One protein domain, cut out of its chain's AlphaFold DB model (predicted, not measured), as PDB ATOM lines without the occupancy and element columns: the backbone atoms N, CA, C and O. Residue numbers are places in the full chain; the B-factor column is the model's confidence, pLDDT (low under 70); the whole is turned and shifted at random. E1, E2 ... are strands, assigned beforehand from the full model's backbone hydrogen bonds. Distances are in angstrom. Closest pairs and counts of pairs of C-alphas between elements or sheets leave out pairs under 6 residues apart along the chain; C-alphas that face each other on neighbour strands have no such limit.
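This is residues 49 to 121 of the 148 residues of an uncharacterized protein of Pochonia chlamydosporia 123 (UniProt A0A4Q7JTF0). The domain is a flat, loose ring of strand ribbons round an empty middle: the chain goes round nearly twice, and E4, E5 and E6 of the second round run beside E1, E2 and E3 of the first. Residues 58 to 65 and the wider arc of residues 93 to 104 span one side of the ring as links. The printed part has 73 residues with six named strands, E1 to E6 in order along the chain, and no named helix; the class is all strand. They form three two-stranded parallel sheets, E1 with E4, E2 with E5 and E3 with E6. The whole is loose, with a radius of gyration of the C-alphas of 16.2 A and spans of 48 by 31 by 15 A.

E1, residues 49 to 57, and E4, residues 85 to 92, are parallel neighbours at 28 degrees, with N 53 and O 87 at 2.9 A, within hydrogen-bond range. E2, residues 66 to 70, and E5, residues 105 to 109, are parallel at 27 degrees, with N 67 and O 105 at 2.8 A. E2 runs on at 87 degrees, across a break of 2 residues, into E3, residues 73 to 80. E3 is parallel to E6, residues 113 to 120, at 27 degrees, with N 76 and O 115 at 2.8 A. The closest C-alphas of E4 and E6, those of Thr 86 and Cys 120, are 6.3 A apart. E1 and E3 are apart.

E1 begins at C-alpha 49, (-14.539, -51.538, 29.317), and measures 23.1 A from first to last C-alpha; E2 measures 12.7 A, E3 21.7 A, E4 19.7 A and E5 12.9 A. E6 measures 22.7 A and ends at C-alpha 120, (-19.525, -44.729, 37.653).

The C-alphas of Pro 49 and Asn 104, the two farthest apart, are separated by 48.5 A. The printed part has no cut. The link from E4 to E5, 12 residues, is long. The mean pLDDT of the printed part is 81.7, and residue 63 is under 70.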
ATOM      1  N   PRO A  49     -13.809 -52.260  30.352       75.12
ATOM      2  CA  PRO A  49     -14.539 -51.538  29.317       75.12
ATOM      3  C   PRO A  49     -15.551 -52.469  28.638       75.12
ATOM      4  O   PRO A  49     -15.270 -53.637  28.388       75.12
ATOM      5  N   GLY A  50     -16.751 -51.959  28.362       77.31
ATOM      6  CA  GLY A  50     -17.844 -52.740  27.764       77.31
ATOM      7  C   GLY A  50     -18.735 -53.480  28.768       77.31
ATOM      8  O   GLY A  50     -19.787 -53.980  28.379       77.31
ATOM      9  N   CYS A  51     -18.392 -53.493  30.062       81.25
ATOM     10  CA  CYS A  51     -19.331 -53.933  31.092       81.25
ATOM     11  C   CYS A  51     -20.318 -52.812  31.463       81.25
ATOM     12  O   CYS A  51     -19.915 -51.663  31.681       81.25
ATOM     13  N   THR A  52     -21.599 -53.169  31.600       87.25
ATOM     14  CA  THR A  52     -22.674 -52.274  32.043       87.25
ATOM     15  C   THR A  52     -23.303 -52.786  33.335       87.25
ATOM     16  O   THR A  52     -23.837 -53.891  33.367       87.25
ATOM     17  N   THR A  53     -23.291 -51.966  34.384       86.94
ATOM     18  CA  THR A  53     -24.018 -52.233  35.632       86.94
ATOM     19  C   THR A  53     -25.441 -51.703  35.525       86.94
ATOM     20  O   THR A  53     -25.650 -50.561  35.124       86.94
ATOM     21  N   VAL A  54     -26.429 -52.510  35.909       88.56
ATOM     22  CA  VAL A  54     -27.834 -52.090  35.935       88.56
ATOM     23  C   VAL A  54     -28.200 -51.611  37.334       88.56
ATOM     24  O   VAL A  54     -28.013 -52.339  38.305       88.56
ATOM     25  N   ILE A  55     -28.750 -50.402  37.435       87.38
ATOM     26  CA  ILE A  55     -29.228 -49.833  38.699       87.38
ATOM     27  C   ILE A  55     -30.747 -49.652  38.617       87.38
ATOM     28  O   ILE A  55     -31.219 -48.950  37.711       87.38
ATOM     29  N   PRO A  56     -31.520 -50.262  39.536       86.12
ATOM     30  CA  PRO A  56     -32.946 -50.013  39.638       86.12
ATOM     31  C   PRO A  56     -33.191 -48.626  40.231       86.12
ATOM     32  O   PRO A  56     -32.661 -48.270  41.280       86.12
ATOM     33  N   ILE A  57     -34.009 -47.840  39.545       87.25
ATOM     34  CA  ILE A  57     -34.430 -46.509  39.961       87.25
ATOM     35  C   ILE A  57     -35.927 -46.551  40.218       87.25
ATOM     36  O   ILE A  57     -36.698 -47.112  39.434       87.25
ATOM     37  N   LEU A  58     -36.337 -45.934  41.320       84.56
ATOM     38  CA  LEU A  58     -37.747 -45.725  41.594       84.56
ATOM     39  C   LEU A  58     -38.295 -44.658  40.637       84.56
ATOM     40  O   LEU A  58     -37.697 -43.583  40.520       84.56
ATOM     41  N   PRO A  59     -39.406 -44.930  39.934       78.25
ATOM     42  CA  PRO A  59     -40.036 -43.925  39.095       78.25
ATOM     43  C   PRO A  59     -40.475 -42.731  39.951       78.25
ATOM     44  O   PRO A  59     -40.944 -42.894  41.077       78.25
ATOM     45  N   ALA A  60     -40.329 -41.521  39.413       78.44
ATOM     46  CA  ALA A  60     -40.836 -40.330  40.078       78.44
ATOM     47  C   ALA A  60     -42.370 -40.373  40.090       78.44
ATOM     48  O   ALA A  60     -42.999 -40.476  39.037       78.44
ATOM     49  N   TRP A  61     -42.965 -40.291  41.277       73.50
ATOM     50  CA  TRP A  61     -44.411 -40.199  41.445       73.50
ATOM     51  C   TRP A  61     -44.797 -38.760  41.760       73.50
ATOM     52  O   TRP A  61     -44.280 -38.149  42.696       73.50
ATOM     53  N   THR A  62     -45.701 -38.211  40.955       75.00
ATOM     54  CA  THR A  62     -46.303 -36.904  41.211       75.00
ATOM     55  C   THR A  62     -47.499 -37.086  42.128       75.00
ATOM     56  O   THR A  62     -48.448 -37.785  41.775       75.00
ATOM     57  N   TRP A  63     -47.461 -36.445  43.290       69.94
ATOM     58  CA  TRP A  63     -48.555 -36.464  44.250       69.94
ATOM     59  C   TRP A  63     -49.345 -35.158  44.160       69.94
ATOM     60  O   TRP A  63     -48.780 -34.081  44.344       69.94
ATOM     61  N   GLY A  64     -50.651 -35.261  43.911       75.38
ATOM     62  CA  GLY A  64     -51.595 -34.149  44.038       75.38
ATOM     63  C   GLY A  64     -52.086 -33.521  42.723       75.38
ATOM     64  O   GLY A  64     -51.628 -33.888  41.642       75.38
ATOM     65  N   PRO A  65     -53.039 -32.574  42.817       76.06
ATOM     66  CA  PRO A  65     -53.741 -31.985  41.673       76.06
ATOM     67  C   PRO A  65     -52.992 -30.816  41.014       76.06
ATOM     68  O   PRO A  65     -53.515 -30.192  40.093       76.06
ATOM     69  N   THR A  66     -51.790 -30.477  41.487       78.38
ATOM     70  CA  THR A  66     -51.051 -29.293  41.035       78.38
ATOM     71  C   THR A  66     -49.830 -29.689  40.219       78.38
ATOM     72  O   THR A  66     -48.946 -30.405  40.693       78.38
ATOM     73  N   ARG A  67     -49.739 -29.186  38.986       77.62
ATOM     74  CA  ARG A  67     -48.567 -29.374  38.128       77.62
ATOM     75  C   ARG A  67     -47.541 -28.289  38.420       77.62
ATOM     76  O   ARG A  67     -47.829 -27.107  38.271       77.62
ATOM     77  N   THR A  68     -46.322 -28.684  38.767       82.06
ATOM     78  CA  THR A  68     -45.219 -27.729  38.922       82.06
ATOM     79  C   THR A  68     -44.496 -27.538  37.591       82.06
ATOM     80  O   THR A  68     -43.983 -28.502  37.019       82.06
ATOM     81  N   ILE A  69     -44.452 -26.302  37.099       79.88
ATOM     82  CA  ILE A  69     -43.669 -25.902  35.928       79.88
ATOM     83  C   ILE A  69     -42.373 -25.278  36.433       79.88
ATOM     84  O   ILE A  69     -42.389 -24.297  37.177       79.88
ATOM     85  N   TRP A  70     -41.250 -25.856  36.028       79.88
ATOM     86  CA  TRP A  70     -39.924 -25.401  36.420       79.88
ATOM     87  C   TRP A  70     -39.348 -24.555  35.289       79.88
ATOM     88  O   TRP A  70     -39.326 -24.985  34.137       79.88
ATOM     89  N   THR A  71     -38.903 -23.345  35.616       80.69
ATOM     90  CA  THR A  71     -38.357 -22.393  34.631       80.69
ATOM     91  C   THR A  71     -36.922 -22.722  34.220       80.69
ATOM     92  O   THR A  71     -36.504 -22.393  33.115       80.69
ATOM     93  N   THR A  72     -36.170 -23.389  35.097       79.69
ATOM     94  CA  THR A  72     -34.784 -23.811  34.870       79.69
ATOM     95  C   THR A  72     -34.593 -25.228  35.406       79.69
ATOM     96  O   THR A  72     -35.195 -25.596  36.413       79.69
ATOM     97  N   THR A  73     -33.739 -26.024  34.761       84.25
ATOM     98  CA  THR A  73     -33.379 -27.372  35.222       84.25
ATOM     99  C   THR A  73     -31.864 -27.484  35.317       84.25
ATOM    100  O   THR A  73     -31.158 -27.382  34.318       84.25
ATOM    101  N   THR A  74     -31.363 -27.716  36.523       83.94
ATOM    102  CA  THR A  74     -29.960 -27.979  36.824       83.94
ATOM    103  C   THR A  74     -29.706 -29.480  36.809       83.94
ATOM    104  O   THR A  74     -30.486 -30.265  37.345       83.94
ATOM    105  N   THR A  75     -28.591 -29.897  36.213       86.25
ATOM    106  CA  THR A  75     -28.175 -31.302  36.210       86.25
ATOM    107  C   THR A  75     -27.058 -31.524  37.223       86.25
ATOM    108  O   THR A  75     -25.990 -30.930  37.105       86.25
ATOM    109  N   ALA A  76     -27.289 -32.399  38.198       84.38
ATOM    110  CA  ALA A  76     -26.286 -32.871  39.143       84.38
ATOM    111  C   ALA A  76     -25.743 -34.234  38.695       84.38
ATOM    112  O   ALA A  76     -26.490 -35.070  38.188       84.38
ATOM    113  N   THR A  77     -24.448 -34.483  38.889       86.31
ATOM    114  CA  THR A  77     -23.856 -35.803  38.625       86.31
ATOM    115  C   THR A  77     -23.623 -36.526  39.942       86.31
ATOM    116  O   THR A  77     -22.855 -36.050  40.774       86.31
ATOM    117  N   ALA A  78     -24.255 -37.682  40.125       84.12
ATOM    118  CA  ALA A  78     -24.013 -38.555  41.268       84.12
ATOM    119  C   ALA A  78     -23.123 -39.726  40.844       84.12
ATOM    120  O   ALA A  78     -23.388 -40.397  39.842       84.12
ATOM    121  N   HIS A  79     -22.062 -39.952  41.612       86.62
ATOM    122  CA  HIS A  79     -21.126 -41.041  41.378       86.62
ATOM    123  C   HIS A  79     -21.569 -42.247  42.199       86.62
ATOM    124  O   HIS A  79     -21.779 -42.135  43.403       86.62
ATOM    125  N   VAL A  80     -21.732 -43.385  41.538       86.56
ATOM    126  CA  VAL A  80     -22.141 -44.645  42.162       86.56
ATOM    127  C   VAL A  80     -21.074 -45.702  41.946       86.56
ATOM    128  O   VAL A  80     -20.304 -45.653  40.978       86.56
ATOM    129  N   ASP A  81     -21.023 -46.657  42.866       85.50
ATOM    130  CA  ASP A  81     -20.144 -47.802  42.727       85.50
ATOM    131  C   ASP A  81     -20.698 -48.751  41.655       85.50
ATOM    132  O   ASP A  81     -21.772 -49.332  41.796       85.50
ATOM    133  N   CYS A  82     -19.960 -48.871  40.553       82.12
ATOM    134  CA  CYS A  82     -20.259 -49.801  39.466       82.12
ATOM    135  C   CYS A  82     -19.425 -51.082  39.547       82.12
ATOM    136  O   CYS A  82     -19.423 -51.862  38.590       82.12
ATOM    137  N   GLY A  83     -18.638 -51.259  40.609       83.00
ATOM    138  CA  GLY A  83     -17.582 -52.253  40.671       83.00
ATOM    139  C   GLY A  83     -16.620 -52.104  39.490       83.00
ATOM    140  O   GLY A  83     -16.150 -51.003  39.164       83.00
ATOM    141  N   LEU A  84     -16.379 -53.222  38.806       81.06
ATOM    142  CA  LEU A  84     -15.479 -53.292  37.655       81.06
ATOM    143  C   LEU A  84     -16.063 -52.652  36.395       81.06
ATOM    144  O   LEU A  84     -15.343 -52.474  35.429       81.06
ATOM    145  N   CYS A  85     -17.338 -52.278  36.354       82.56
ATOM    146  CA  CYS A  85     -17.946 -51.824  35.108       82.56
ATOM    147  C   CYS A  85     -17.722 -50.322  34.869       82.56
ATOM    148  O   CYS A  85     -17.645 -49.511  35.806       82.56
ATOM    149  N   THR A  86     -17.576 -49.947  33.595       81.88
ATOM    150  CA  THR A  86     -17.394 -48.548  33.161       81.88
ATOM    151  C   THR A  86     -18.707 -47.869  32.785       81.88
ATOM    152  O   THR A  86     -18.761 -46.641  32.759       81.88
ATOM    153  N   ALA A  87     -19.752 -48.643  32.477       82.44
ATOM    154  CA  ALA A  87     -21.054 -48.133  32.063       82.44
ATOM    155  C   ALA A  87     -22.155 -48.437  33.090       82.44
ATOM    156  O   ALA A  87     -22.089 -49.421  33.828       82.44
ATOM    157  N   ILE A  88     -23.189 -47.591  33.101       88.00
ATOM    158  CA  ILE A  88     -24.424 -47.772  33.876       88.00
ATOM    159  C   ILE A  88     -25.606 -47.814  32.918       88.00
ATOM    160  O   ILE A  88     -25.762 -46.923  32.082       88.00
ATOM    161  N   ALA A  89     -26.486 -48.787  33.121       86.81
ATOM    162  CA  ALA A  89     -27.847 -48.789  32.616       86.81
ATOM    163  C   ALA A  89     -28.822 -48.533  33.769       86.81
ATOM    164  O   ALA A  89     -28.642 -49.005  34.892       86.81
ATOM    165  N   ARG A  90     -29.876 -47.773  33.482       88.25
ATOM    166  CA  ARG A  90     -30.950 -47.487  34.434       88.25
ATOM    167  C   ARG A  90     -32.144 -48.351  34.078       88.25
ATOM    168  O   ARG A  90     -32.550 -48.366  32.919       88.25
ATOM    169  N   THR A  91     -32.704 -49.036  35.064       89.00
ATOM    170  CA  THR A  91     -33.985 -49.732  34.920       89.00
ATOM    171  C   THR A  91     -34.986 -49.131  35.890       89.00
ATOM    172  O   THR A  91     -34.622 -48.790  37.013       89.00
ATOM    173  N   TYR A  92     -36.233 -48.954  35.464       87.69
ATOM    174  CA  TYR A  92     -37.283 -48.478  36.357       87.69
ATOM    175  C   TYR A  92     -37.921 -49.665  37.058       87.69
ATOM    176  O   TYR A  92     -38.338 -50.629  36.413       87.69
ATOM    177  N   LEU A  93     -37.999 -49.594  38.384       85.31
ATOM    178  CA  LEU A  93     -38.693 -50.619  39.142       85.31
ATOM    179  C   LEU A  93     -40.201 -50.471  38.911       85.31
ATOM    180  O   LEU A  93     -40.784 -49.425  39.201       85.31
ATOM    181  N   ASN A  94     -40.831 -51.520  38.380       82.44
ATOM    182  CA  ASN A  94     -42.277 -51.557  38.201       82.44
ATOM    183  C   ASN A  94     -42.950 -51.715  39.568       82.44
ATOM    184  O   ASN A  94     -43.086 -52.822  40.079       82.44
ATOM    185  N   LEU A  95     -43.376 -50.594  40.150       82.75
ATOM    186  CA  LEU A  95     -44.122 -50.545  41.412       82.75
ATOM    187  C   LEU A  95     -45.643 -50.733  41.226       82.75
ATOM    188  O   LEU A  95     -46.415 -50.457  42.139       82.75
ATOM    189  N   GLY A  96     -46.076 -51.197  40.050       83.44
ATOM    190  CA  GLY A  96     -47.484 -51.375  39.693       83.44
ATOM    191  C   GLY A  96     -48.033 -50.262  38.799       83.44
ATOM    192  O   GLY A  96     -47.281 -49.495  38.197       83.44
ATOM    193  N   VAL A  97     -49.364 -50.213  38.679       80.62
ATOM    194  CA  VAL A  97     -50.069 -49.209  37.871       80.62
ATOM    195  C   VAL A  97     -49.928 -47.842  38.552       80.62
ATOM    196  O   VAL A  97     -50.294 -47.722  39.723       80.62
ATOM    197  N   PRO A  98     -49.404 -46.813  37.863       76.69
ATOM    198  CA  PRO A  98     -49.306 -45.485  38.449       76.69
ATOM    199  C   PRO A  98     -50.710 -44.910  38.701       76.69
ATOM    200  O   PRO A  98     -51.628 -45.165  37.915       76.69
ATOM    201  N   PRO A  99     -50.904 -44.116  39.768       75.44
ATOM    202  CA  PRO A  99     -52.173 -43.444  40.005       75.44
ATOM    203  C   PRO A  99     -52.481 -42.463  38.866       75.44
ATOM    204  O   PRO A  99     -51.592 -41.770  38.370       75.44
ATOM    205  N   VAL A 100     -53.751 -42.385  38.463       79.06
ATOM    206  CA  VAL A 100     -54.207 -41.364  37.513       79.06
ATOM    207  C   VAL A 100     -54.183 -40.015  38.222       79.06
ATOM    208  O   VAL A 100     -54.902 -39.807  39.197       79.06
ATOM    209  N   VAL A 101     -53.352 -39.100  37.729       78.06
ATOM    210  CA  VAL A 101     -53.243 -37.739  38.260       78.06
ATOM    211  C   VAL A 101     -53.935 -36.782  37.299       78.06
ATOM    212  O   VAL A 101     -53.579 -36.708  36.123       78.06
ATOM    213  N   ILE A 102     -54.927 -36.051  37.804       78.56
ATOM    214  CA  ILE A 102     -55.590 -34.963  37.082       78.56
ATOM    215  C   ILE A 102     -55.038 -33.658  37.643       78.56
ATOM    216  O   ILE A 102     -55.124 -33.413  38.846       78.56
ATOM    217  N   PHE A 103     -54.455 -32.834  36.774       77.81
ATOM    218  CA  PHE A 103     -53.946 -31.526  37.161       77.81
ATOM    219  C   PHE A 103     -55.035 -30.468  36.975       77.81
ATOM    220  O   PHE A 103     -55.438 -30.207  35.845       77.81
ATOM    221  N   ASN A 104     -55.483 -29.861  38.074       78.94
ATOM    222  CA  ASN A 104     -56.440 -28.751  38.063       78.94
ATOM    223  C   ASN A 104     -55.732 -27.393  38.116       78.94
ATOM    224  O   ASN A 104     -56.210 -26.434  37.520       78.94
ATOM    225  N   ASP A 105     -54.567 -27.335  38.767       79.25
ATOM    226  CA  ASP A 105     -53.797 -26.107  38.950       79.25
ATOM    227  C   ASP A 105     -52.378 -26.257  38.405       79.25
ATOM    228  O   ASP A 105     -51.790 -27.343  38.418       79.25
ATOM    229  N   THR A 106     -51.793 -25.147  37.956       81.94
ATOM    230  CA  THR A 106     -50.379 -25.095  37.569       81.94
ATOM    231  C   THR A 106     -49.646 -24.053  38.396       81.94
ATOM    232  O   THR A 106     -50.056 -22.896  38.451       81.94
ATOM    233  N   THR A 107     -48.542 -24.455  39.018       79.75
ATOM    234  CA  THR A 107     -47.675 -23.562  39.787       79.75
ATOM    235  C   THR A 107     -46.357 -23.422  39.054       79.75
ATOM    236  O   THR A 107     -45.672 -24.412  38.801       79.75
ATOM    237  N   THR A 108     -45.982 -22.190  38.722       80.88
ATOM    238  CA  THR A 108     -44.668 -21.908  38.141       80.88
ATOM    239  C   THR A 108     -43.687 -21.613  39.260       80.88
ATOM    240  O   THR A 108     -43.888 -20.686  40.043       80.88
ATOM    241  N   VAL A 109     -42.627 -22.409  39.343       78.12
ATOM    242  CA  VAL A 109     -41.587 -22.258  40.356       78.12
ATOM    243  C   VAL A 109     -40.340 -21.674  39.691       78.12
ATOM    244  O   VAL A 109     -39.829 -22.187  38.693       78.12
ATOM    245  N   ALA A 110     -39.868 -20.553  40.244       70.69
ATOM    246  CA  ALA A 110     -38.644 -19.880  39.804       70.69
ATOM    247  C   ALA A 110     -37.371 -20.624  40.250       70.69
ATOM    248  O   ALA A 110     -36.301 -20.437  39.679       70.69
ATOM    249  N   VAL A 111     -37.486 -21.480  41.269       73.56
ATOM    250  CA  VAL A 111     -36.392 -22.336  41.743       73.56
ATOM    251  C   VAL A 111     -36.120 -23.429  40.701       73.56
ATOM    252  O   VAL A 111     -37.074 -24.041  40.216       73.56
ATOM    253  N   PRO A 112     -34.851 -23.693  40.341       74.88
ATOM    254  CA  PRO A 112     -34.517 -24.688  39.334       74.88
ATOM    255  C   PRO A 112     -34.771 -26.121  39.808       74.88
ATOM    256  O   PRO A 112     -34.534 -26.465  40.967       74.88
ATOM    257  N   SER A 113     -35.186 -26.985  38.882       81.56
ATOM    258  CA  SER A 113     -35.301 -28.424  39.136       81.56
ATOM    259  C   SER A 113     -33.938 -29.058  39.130       81.56
ATOM    260  O   SER A 113     -33.146 -28.763  38.249       81.56
ATOM    261  N   THR A 114     -33.652 -29.937  40.085       83.00
ATOM    262  CA  THR A 114     -32.399 -30.694  40.068       83.00
ATOM    263  C   THR A 114     -32.670 -32.086  39.522       83.00
ATOM    264  O   THR A 114     -33.391 -32.865  40.139       83.00
ATOM    265  N   THR A 115     -32.087 -32.401  38.369       83.81
ATOM    266  CA  THR A 115     -32.082 -33.759  37.817       83.81
ATOM    267  C   THR A 115     -30.731 -34.414  38.052       83.81
ATOM    268  O   THR A 115     -29.691 -33.782  37.874       83.81
ATOM    269  N   THR A 116     -30.726 -35.683  38.453       84.62
ATOM    270  CA  THR A 116     -29.494 -36.397  38.801       84.62
ATOM    271  C   THR A 116     -29.111 -37.387  37.704       84.62
ATOM    272  O   THR A 116     -29.856 -38.312  37.373       84.62
ATOM    273  N   VAL A 117     -27.911 -37.225  37.153       85.31
ATOM    274  CA  VAL A 117     -27.291 -38.155  36.207       85.31
ATOM    275  C   VAL A 117     -26.330 -39.059  36.970       85.31
ATOM    276  O   VAL A 117     -25.412 -38.587  37.633       85.31
ATOM    277  N   LEU A 118     -26.547 -40.370  36.873       86.25
ATOM    278  CA  LEU A 118     -25.689 -41.370  37.505       86.25
ATOM    279  C   LEU A 118     -24.468 -41.643  36.625       86.25
ATOM    280  O   LEU A 118     -24.612 -41.865  35.418       86.25
ATOM    281  N   ARG A 119     -23.278 -41.660  37.227       85.31
ATOM    282  CA  ARG A 119     -22.025 -42.077  36.583       85.31
ATOM    283  C   ARG A 119     -21.240 -43.018  37.486       85.31
ATOM    284  O   ARG A 119     -21.361 -42.961  38.704       85.31
ATOM    285  N   CYS A 120     -20.422 -43.876  36.885       85.88
ATOM    286  CA  CYS A 120     -19.525 -44.729  37.653       85.88
ATOM    287  C   CYS A 120     -18.423 -43.903  38.306       85.88
ATOM    288  O   CYS A 120     -17.779 -43.099  37.634       85.88
ATOM    289  N   ALA A 121     -18.157 -44.156  39.587       82.81
ATOM    290  CA  ALA A 121     -16.965 -43.638  40.244       82.81
ATOM    291  C   ALA A 121     -15.707 -44.195  39.554       82.81
ATOM    292  O   ALA A 121     -15.584 -45.409  39.369       82.81
TER     293      ALA A 121